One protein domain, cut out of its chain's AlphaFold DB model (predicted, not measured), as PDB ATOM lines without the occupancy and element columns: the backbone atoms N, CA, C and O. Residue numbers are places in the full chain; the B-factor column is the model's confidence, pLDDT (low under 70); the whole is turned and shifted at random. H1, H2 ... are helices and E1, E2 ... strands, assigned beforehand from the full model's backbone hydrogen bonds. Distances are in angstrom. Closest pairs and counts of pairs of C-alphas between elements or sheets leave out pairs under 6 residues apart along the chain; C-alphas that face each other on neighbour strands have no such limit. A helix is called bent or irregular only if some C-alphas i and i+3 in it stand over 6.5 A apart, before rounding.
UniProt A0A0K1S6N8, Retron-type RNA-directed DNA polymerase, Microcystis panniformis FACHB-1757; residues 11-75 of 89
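This is residues 11 to 75 of the 89 residues of the protein "Retron-type RNA-directed DNA polymerase" of Microcystis panniformis FACHB-1757 (UniProt A0A0K1S6N8). The domain is an open arch: the two-stranded hairpin of E1 and E2 makes one leg, the long helix H1 makes the top, and a loop, residues 47 to 61, folds back beneath the far end of H1 and leads into the shorter helix H2, which points outward. The parts have few contacts with one another, and most of H1 and the end of H2 stand free. The printed part has 65 residues with two named strands and two named helices, in the order E1, E2, H1, H2, the sheet being E1 - E2, antiparallel; the class is mixed, helices and strands. The whole is extended, with a radius of gyration of the C-alphas of 17.1 A, and its outline is flat, spanning 49 by 38 by 13 A.

The sheet consists of E1, residues 11 to 14, and E2, residues 20 to 25, which form a hairpin. The two strands are antiparallel neighbours, with 147 degrees between their N-to-C directions. The C-alphas of Pro 14 and Lys 20 face each other at 4.6 A. N 21 and O 13, 2.8 A apart, and N 11 and O 23, 2.9 A apart, are within hydrogen-bond range. H1, residues 28 to 46, follows E2 after a tight link of 2 residues. E1 and H1 are apart. H1 has a kink of 36 degrees near residue 40. It is irregular, but only just: C-alphas 40 and 43 are 6.8 A apart. H2, residues 62 to 73, is apart from H1, from E1 and from E2. In H2 each O i to N i+4 pair is within hydrogen-bond range; in H1 13 of 15 are.

E1 begins at C-alpha 11, at (78.073, 46.191, 47.324). E2 measures 15.2 A from first to last C-alpha. H1 begins at C-alpha 28, at (79.417, 35.094, 36.815), and measures 26.2 A. H2 measures 16.8 A and ends at C-alpha 73, at (84.839, 20.701, 79.184).

The two C-alphas farthest apart are those of Lys 29 and Lys 75, at 51.5 A. The printed part has no cut. The link from E1 to E2, 5 residues, is tight, while the link from H1 to H2, 15 residues, is long; the C-alphas of this stretch lie 2 to 16 A from the mean of the C-alphas. Residues 27 to 33, of which 28 to 33 belong to H1, stand free, as do residues 35 to 41 of H1 and residues 70 to 75, of which 70 to 73 belong to H2. The mean pLDDT of the printed part is 94.7, and no printed residue is under 70.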
ATOM      1  N   VAL A  11      79.470  46.072  46.875       96.88
ATOM      2  CA  VAL A  11      78.073  46.191  47.324       96.88
ATOM      3  C   VAL A  11      78.039  46.355  48.832       96.88
ATOM      4  O   VAL A  11      78.651  45.571  49.547       96.88
ATOM      5  N   TRP A  12      77.312  47.355  49.317       96.25
ATOM      6  CA  TRP A  12      77.131  47.591  50.744       96.25
ATOM      7  C   TRP A  12      75.843  46.931  51.225       96.25
ATOM      8  O   TRP A  12      74.779  47.200  50.671       96.25
ATOM      9  N   ILE A  13      75.941  46.093  52.256       95.12
ATOM     10  CA  ILE A  13      74.780  45.509  52.941       95.12
ATOM     11  C   ILE A  13      74.733  46.001  54.395       95.12
ATOM     12  O   ILE A  13      75.796  46.190  54.992       95.12
ATOM     13  N   PRO A  14      73.546  46.230  54.974       95.88
ATOM     14  CA  PRO A  14      73.437  46.630  56.373       95.88
ATOM     15  C   PRO A  14      73.863  45.486  57.309       95.88
ATOM     16  O   PRO A  14      73.530  44.322  57.073       95.88
ATOM     17  N   LYS A  15      74.605  45.814  58.371       92.62
ATOM     18  CA  LYS A  15      74.832  44.950  59.537       92.62
ATOM     19  C   LYS A  15      73.738  45.234  60.595       92.62
ATOM     20  O   LYS A  15      73.186  46.334  60.615       92.62
ATOM     21  N   PRO A  16      73.449  44.294  61.517       89.44
ATOM     22  CA  PRO A  16      72.491  44.519  62.607       89.44
ATOM     23  C   PRO A  16      72.865  45.659  63.571       89.44
ATOM     24  O   PRO A  16      71.986  46.247  64.187       89.44
ATOM     25  N   ASN A  17      74.154  45.985  63.689       88.19
ATOM     26  CA  ASN A  17      74.675  47.053  64.550       88.19
ATOM     27  C   ASN A  17      74.597  48.459  63.912       88.19
ATOM     28  O   ASN A  17      75.138  49.407  64.469       88.19
ATOM     29  N   GLY A  18      73.961  48.606  62.742       88.69
ATOM     30  CA  GLY A  18      73.812  49.887  62.039       88.69
ATOM     31  C   GLY A  18      74.960  50.242  61.085       88.69
ATOM     32  O   GLY A  18      74.812  51.138  60.253       88.69
ATOM     33  N   GLU A  19      76.074  49.515  61.128       92.00
ATOM     34  CA  GLU A  19      77.168  49.670  60.168       92.00
ATOM     35  C   GLU A  19      76.839  49.020  58.816       92.00
ATOM     36  O   GLU A  19      75.854  48.294  58.652       92.00
ATOM     37  N   LYS A  20      77.697  49.238  57.812       93.75
ATOM     38  CA  LYS A  20      77.577  48.594  56.497       93.75
ATOM     39  C   LYS A  20      78.751  47.655  56.252       93.75
ATOM     40  O   LYS A  20      79.903  48.042  56.397       93.75
ATOM     41  N   ARG A  21      78.469  46.429  55.801       93.81
ATOM     42  CA  ARG A  21      79.486  45.464  55.364       93.81
ATOM     43  C   ARG A  21      79.725  45.595  53.852       93.81
ATOM     44  O   ARG A  21      78.780  45.416  53.078       93.81
ATOM     45  N   PRO A  22      80.965  45.858  53.406       96.00
ATOM     46  CA  PRO A  22      81.299  45.901  51.989       96.00
ATOM     47  C   PRO A  22      81.547  44.493  51.417       96.00
ATOM     48  O   PRO A  22      82.589  43.892  51.661       96.00
ATOM     49  N   LEU A  23      80.654  43.984  50.566       95.88
ATOM     50  CA  LEU A  23      80.864  42.755  49.789       95.88
ATOM     51  C   LEU A  23      81.563  43.043  48.455       95.88
ATOM     52  O   LEU A  23      81.238  44.014  47.772       95.88
ATOM     53  N   GLY A  24      82.505  42.185  48.063       96.56
ATOM     54  CA  GLY A  24      83.088  42.169  46.720       96.56
ATOM     55  C   GLY A  24      82.456  41.058  45.889       96.56
ATOM     56  O   GLY A  24      82.716  39.888  46.146       96.56
ATOM     57  N   ILE A  25      81.624  41.406  44.908       96.19
ATOM     58  CA  ILE A  25      80.888  40.445  44.076       96.19
ATOM     59  C   ILE A  25      81.637  40.239  42.747       96.19
ATOM     60  O   ILE A  25      81.699  41.179  41.947       96.19
ATOM     61  N   PRO A  26      82.200  39.046  42.475       96.38
ATOM     62  CA  PRO A  26      82.836  38.742  41.193       96.38
ATOM     63  C   PRO A  26      81.810  38.588  40.062       96.38
ATOM     64  O   PRO A  26      80.607  38.434  40.297       96.38
ATOM     65  N   THR A  27      82.284  38.578  38.816       95.94
ATOM     66  CA  THR A  27      81.410  38.281  37.673       95.94
ATOM     67  C   THR A  27      80.954  36.819  37.677       95.94
ATOM     68  O   THR A  27      81.562  35.973  38.328       95.94
ATOM     69  N   MET A  28      79.885  36.487  36.938       95.81
ATOM     70  CA  MET A  28      79.417  35.094  36.815       95.81
ATOM     71  C   MET A  28      80.525  34.144  36.349       95.81
ATOM     72  O   MET A  28      80.679  33.064  36.912       95.81
ATOM     73  N   LYS A  29      81.328  34.575  35.371       94.56
ATOM     74  CA  LYS A  29      82.458  33.797  34.856       94.56
ATOM     75  C   LYS A  29      83.508  33.549  35.940       94.56
ATOM     76  O   LYS A  29      83.944  32.417  36.109       94.56
ATOM     77  N   ASP A  30      83.876  34.583  36.695       94.62
ATOM     78  CA  ASP A  30      84.884  34.451  37.754       94.62
ATOM     79  C   ASP A  30      84.376  33.571  38.904       94.62
ATOM     80  O   ASP A  30      85.133  32.755  39.421       94.62
ATOM     81  N   ARG A  31      83.083  33.657  39.255       96.00
ATOM     82  CA  ARG A  31      82.460  32.755  40.240       96.00
ATOM     83  C   ARG A  31      82.500  31.296  39.790       96.00
ATOM     84  O   ARG A  31      82.820  30.431  40.597       96.00
ATOM     85  N   ALA A  32      82.218  31.023  38.516       95.88
ATOM     86  CA  ALA A  32      82.301  29.671  37.965       95.88
ATOM     87  C   ALA A  32      83.741  29.127  37.992       95.88
ATOM     88  O   ALA A  32      83.959  27.982  38.375       95.88
ATOM     89  N   LEU A  33      84.732  29.959  37.654       94.69
ATOM     90  CA  LEU A  33      86.148  29.579  37.723       94.69
ATOM     91  C   LEU A  33      86.616  29.338  39.167       94.69
ATOM     92  O   LEU A  33      87.327  28.369  39.422       94.69
ATOM     93  N   GLN A  34      86.190  30.174  40.119       95.56
ATOM     94  CA  GLN A  34      86.460  29.969  41.546       95.56
ATOM     95  C   GLN A  34      85.817  28.678  42.065       95.56
ATOM     96  O   GLN A  34      86.459  27.945  42.812       95.56
ATOM     97  N   ALA A  35      84.585  28.370  41.647       96.38
ATOM     98  CA  ALA A  35      83.915  27.123  42.004       96.38
ATOM     99  C   ALA A  35      84.661  25.900  41.446       96.38
ATOM    100  O   ALA A  35      84.861  24.932  42.172       96.38
ATOM    101  N   LEU A  36      85.143  25.966  40.201       96.31
ATOM    102  CA  LEU A  36      85.968  24.906  39.623       96.31
ATOM    103  C   LEU A  36      87.260  24.695  40.421       96.31
ATOM    104  O   LEU A  36      87.591  23.564  40.764       96.31
ATOM    105  N   ALA A  37      87.967  25.779  40.756       95.88
ATOM    106  CA  ALA A  37      89.170  25.699  41.581       95.88
ATOM    107  C   ALA A  37      88.868  25.096  42.961       95.88
ATOM    108  O   ALA A  37      89.615  24.241  43.434       95.88
ATOM    109  N   LYS A  38      87.745  25.488  43.578       96.12
ATOM    110  CA  LYS A  38      87.283  24.925  44.848       96.12
ATOM    111  C   LYS A  38      87.103  23.408  44.749       96.12
ATOM    112  O   LYS A  38      87.652  22.710  45.587       96.12
ATOM    113  N   LEU A  39      86.403  22.905  43.731       96.19
ATOM    114  CA  LEU A  39      86.134  21.466  43.580       96.19
ATOM    115  C   LEU A  39      87.411  20.617  43.503       96.19
ATOM    116  O   LEU A  39      87.418  19.486  43.977       96.19
ATOM    117  N   VAL A  40      88.485  21.156  42.920       96.25
ATOM    118  CA  VAL A  40      89.775  20.454  42.828       96.25
ATOM    119  C   VAL A  40      90.544  20.514  44.149       96.25
ATOM    120  O   VAL A  40      91.166  19.534  44.544       96.25
ATOM    121  N   LEU A  41      90.518  21.660  44.831       95.94
ATOM    122  CA  LEU A  41      91.300  21.877  46.050       95.94
ATOM    123  C   LEU A  41      90.646  21.263  47.296       95.94
ATOM    124  O   LEU A  41      91.349  20.766  48.169       95.94
ATOM    125  N   GLU A  42      89.319  21.293  47.386       95.00
ATOM    126  CA  GLU A  42      88.552  20.832  48.547       95.00
ATOM    127  C   GLU A  42      88.918  19.408  49.021       95.00
ATOM    128  O   GLU A  42      89.217  19.278  50.206       95.00
ATOM    129  N   PRO A  43      89.010  18.361  48.172       94.50
ATOM    130  CA  PRO A  43      89.357  17.016  48.646       94.50
ATOM    131  C   PRO A  43      90.776  16.911  49.224       94.50
ATOM    132  O   PRO A  43      90.983  16.240  50.235       94.50
ATOM    133  N   GLU A  44      91.748  17.596  48.618       95.69
ATOM    134  CA  GLU A  44      93.143  17.587  49.079       95.69
ATOM    135  C   GLU A  44      93.286  18.274  50.442       95.69
ATOM    136  O   GLU A  44      94.017  17.807  51.319       95.69
ATOM    137  N   TRP A  45      92.580  19.390  50.637       94.31
ATOM    138  CA  TRP A  45      92.603  20.107  51.909       94.31
ATOM    139  C   TRP A  45      91.802  19.395  52.991       94.31
ATOM    140  O   TRP A  45      92.238  19.378  54.140       94.31
ATOM    141  N   GLU A  46      90.686  18.752  52.646       94.25
ATOM    142  CA  GLU A  46      89.917  17.990  53.628       94.25
ATOM    143  C   GLU A  46      90.693  16.811  54.216       94.25
ATOM    144  O   GLU A  46      90.556  16.531  55.406       94.25
ATOM    145  N   ALA A  47      91.589  16.195  53.441       93.94
ATOM    146  CA  ALA A  47      92.494  15.166  53.948       93.94
ATOM    147  C   ALA A  47      93.519  15.694  54.976       93.94
ATOM    148  O   ALA A  47      94.082  14.910  55.740       93.94
ATOM    149  N   LYS A  48      93.776  17.009  55.002       95.38
ATOM    150  CA  LYS A  48      94.812  17.647  55.835       95.38
ATOM    151  C   LYS A  48      94.260  18.502  56.972       95.38
ATOM    152  O   LYS A  48      95.013  18.840  57.884       95.38
ATOM    153  N   PHE A  49      92.993  18.905  56.917       94.94
ATOM    154  CA  PHE A  49      92.410  19.780  57.930       94.94
ATOM    155  C   PHE A  49      92.376  19.130  59.314       94.94
ATOM    156  O   PHE A  49      92.084  17.947  59.474       94.94
ATOM    157  N   GLU A  50      92.614  19.951  60.336       94.12
ATOM    158  CA  GLU A  50      92.581  19.508  61.725       94.12
ATOM    159  C   GLU A  50      91.146  19.085  62.130       94.12
ATOM    160  O   GLU A  50      90.167  19.718  61.704       94.12
ATOM    161  N   PRO A  51      90.976  17.995  62.909       92.88
ATOM    162  CA  PRO A  51      89.653  17.474  63.262       92.88
ATOM    163  C   PRO A  51      88.729  18.445  64.014       92.88
ATOM    164  O   PRO A  51      87.515  18.371  63.831       92.88
ATOM    165  N   ASN A  52      89.278  19.351  64.825       94.44
ATOM    166  CA  ASN A  52      88.570  20.403  65.561       94.44
ATOM    167  C   ASN A  52      88.448  21.731  64.782       94.44
ATOM    168  O   ASN A  52      88.082  22.759  65.358       94.44
ATOM    169  N   SER A  53      88.705  21.730  63.472       94.75
ATOM    170  CA  SER A  53      88.357  22.836  62.579       94.75
ATOM    171  C   SER A  53      86.965  22.619  61.983       94.75
ATOM    172  O   SER A  53      86.731  21.634  61.286       94.75
ATOM    173  N   TYR A  54      86.030  23.539  62.221       94.88
ATOM    174  CA  TYR A  54      84.619  23.347  61.847       94.88
ATOM    175  C   TYR A  54      84.101  24.337  60.791       94.88
ATOM    176  O   TYR A  54      83.085  24.084  60.148       94.88
ATOM    177  N   GLY A  55      84.769  25.478  60.607       94.81
ATOM    178  CA  GLY A  55      84.276  26.565  59.757       94.81
ATOM    179  C   GLY A  55      84.420  26.284  58.259       94.81
ATOM    180  O   GLY A  55      85.491  25.899  57.809       94.81
ATOM    181  N   PHE A  56      83.360  26.554  57.486       93.81
ATOM    182  CA  PHE A  56      83.341  26.514  56.009       93.81
ATOM    183  C   PHE A  56      83.733  25.170  55.363       93.81
ATOM    184  O   PHE A  56      84.129  25.147  54.198       93.81
ATOM    185  N   ARG A  57      83.591  24.062  56.098       94.88
ATOM    186  CA  ARG A  57      83.917  22.703  55.644       94.88
ATOM    187  C   ARG A  57      82.669  21.906  55.289       94.88
ATOM    188  O   ARG A  57      81.602  22.106  55.873       94.88
ATOM    189  N   VAL A  58      82.797  20.986  54.339       91.81
ATOM    190  CA  VAL A  58      81.681  20.121  53.933       91.81
ATOM    191  C   VAL A  58      81.402  19.102  55.038       91.81
ATOM    192  O   VAL A  58      82.319  18.495  55.584       91.81
ATOM    193  N   GLY A  59      80.128  18.925  55.395       92.19
ATOM    194  CA  GLY A  59      79.721  17.972  56.435       92.19
ATOM    195  C   GLY A  59      80.098  18.380  57.866       92.19
ATOM    196  O   GLY A  59      80.007  17.550  58.766       92.19
ATOM    197  N   ARG A  60      80.516  19.634  58.088       95.44
ATOM    198  CA  ARG A  60      80.778  20.208  59.415       95.44
ATOM    199  C   ARG A  60      79.925  21.453  59.635       95.44
ATOM    200  O   ARG A  60      79.636  22.204  58.703       95.44
ATOM    201  N   SER A  61      79.527  21.678  60.879       95.81
ATOM    202  CA  SER A  61      78.635  22.759  61.285       95.81
ATOM    203  C   SER A  61      79.060  23.389  62.613       95.81
ATOM    204  O   SER A  61      79.874  22.846  63.362       95.81
ATOM    205  N   CYS A  62      78.449  24.526  62.954       95.88
ATOM    206  CA  CYS A  62      78.628  25.146  64.268       95.88
ATOM    207  C   CYS A  62      78.179  24.224  65.417       95.88
ATOM    208  O   CYS A  62      78.720  24.314  66.516       95.88
ATOM    209  N   HIS A  63      77.215  23.329  65.177       97.44
ATOM    210  CA  HIS A  63      76.746  22.385  66.192       97.44
ATOM    211  C   HIS A  63      77.802  21.332  66.532       97.44
ATOM    212  O   HIS A  63      77.957  20.993  67.704       97.44
ATOM    213  N   ASP A  64      78.585  20.889  65.545       96.94
ATOM    214  CA  ASP A  64      79.701  19.965  65.774       96.94
ATOM    215  C   ASP A  64      80.773  20.610  66.660       96.94
ATOM    216  O   ASP A  64      81.283  19.976  67.582       96.94
ATOM    217  N   ALA A  65      81.050  21.902  66.445       96.12
ATOM    218  CA  ALA A  65      81.975  22.664  67.280       96.12
ATOM    219  C   ALA A  65      81.489  22.762  68.734       96.12
ATOM    220  O   ALA A  65      82.257  22.529  69.666       96.12
ATOM    221  N   ILE A  66      80.200  23.061  68.936       96.12
ATOM    222  CA  ILE A  66      79.584  23.123  70.270       96.12
ATOM    223  C   ILE A  66      79.669  21.759  70.965       96.12
ATOM    224  O   ILE A  66      80.037  21.693  72.138       96.12
ATOM    225  N   ALA A  67      79.372  20.672  70.249       96.25
ATOM    226  CA  ALA A  67      79.461  19.318  70.784       96.25
ATOM    227  C   ALA A  67      80.902  18.954  71.180       96.25
ATOM    228  O   ALA A  67      81.118  18.434  72.277       96.25
ATOM    229  N   GLY A  68      81.886  19.286  70.339       94.69
ATOM    230  CA  GLY A  68      83.306  19.093  70.639       94.69
ATOM    231  C   GLY A  68      83.749  19.865  71.886       94.69
ATOM    232  O   GLY A  68      84.380  19.294  72.778       94.69
ATOM    233  N   ILE A  69      83.344  21.135  72.009       94.19
ATOM    234  CA  ILE A  69      83.602  21.952  73.206       94.19
ATOM    235  C   ILE A  69      82.968  21.307  74.440       94.19
ATOM    236  O   ILE A  69      83.647  21.129  75.451       94.19
ATOM    237  N   PHE A  70      81.693  20.919  74.365       94.88
ATOM    238  CA  PHE A  70      80.985  20.297  75.482       94.88
ATOM    239  C   PHE A  70      81.693  19.026  75.963       94.88
ATOM    240  O   PHE A  70      81.978  18.893  77.153       94.88
ATOM    241  N   GLN A  71      82.045  18.121  75.046       94.00
ATOM    242  CA  GLN A  71      82.782  16.898  75.375       94.00
ATOM    243  C   GLN A  71      84.139  17.195  76.022       94.00
ATOM    244  O   GLN A  71      84.560  16.482  76.936       94.00
ATOM    245  N   ALA A  72      84.813  18.263  75.591       92.31
ATOM    246  CA  ALA A  72      86.097  18.657  76.146       92.31
ATOM    247  C   ALA A  72      85.984  19.215  77.573       92.31
ATOM    248  O   ALA A  72      86.901  18.998  78.369       92.31
ATOM    249  N   ILE A  73      84.915  19.939  77.921       94.00
ATOM    250  CA  ILE A  73      84.839  20.701  79.184       94.00
ATOM    251  C   ILE A  73      83.866  20.127  80.227       94.00
ATOM    252  O   ILE A  73      83.911  20.554  81.375       94.00
ATOM    253  N   ASN A  74      83.023  19.146  79.892       94.25
ATOM    254  CA  ASN A  74      81.928  18.712  80.778       94.25
ATOM    255  C   ASN A  74      82.344  17.976  82.071       94.25
ATOM    256  O   ASN A  74      81.511  17.812  82.957       94.25
ATOM    257  N   LYS A  75      83.602  17.531  82.211       93.56
ATOM    258  CA  LYS A  75      84.052  16.744  83.382       93.56
ATOM    259  C   LYS A  75      84.626  17.583  84.522       93.56
ATOM    260  O   LYS A  75      84.575  17.161  85.674       93.56
TER     261      LYS A  75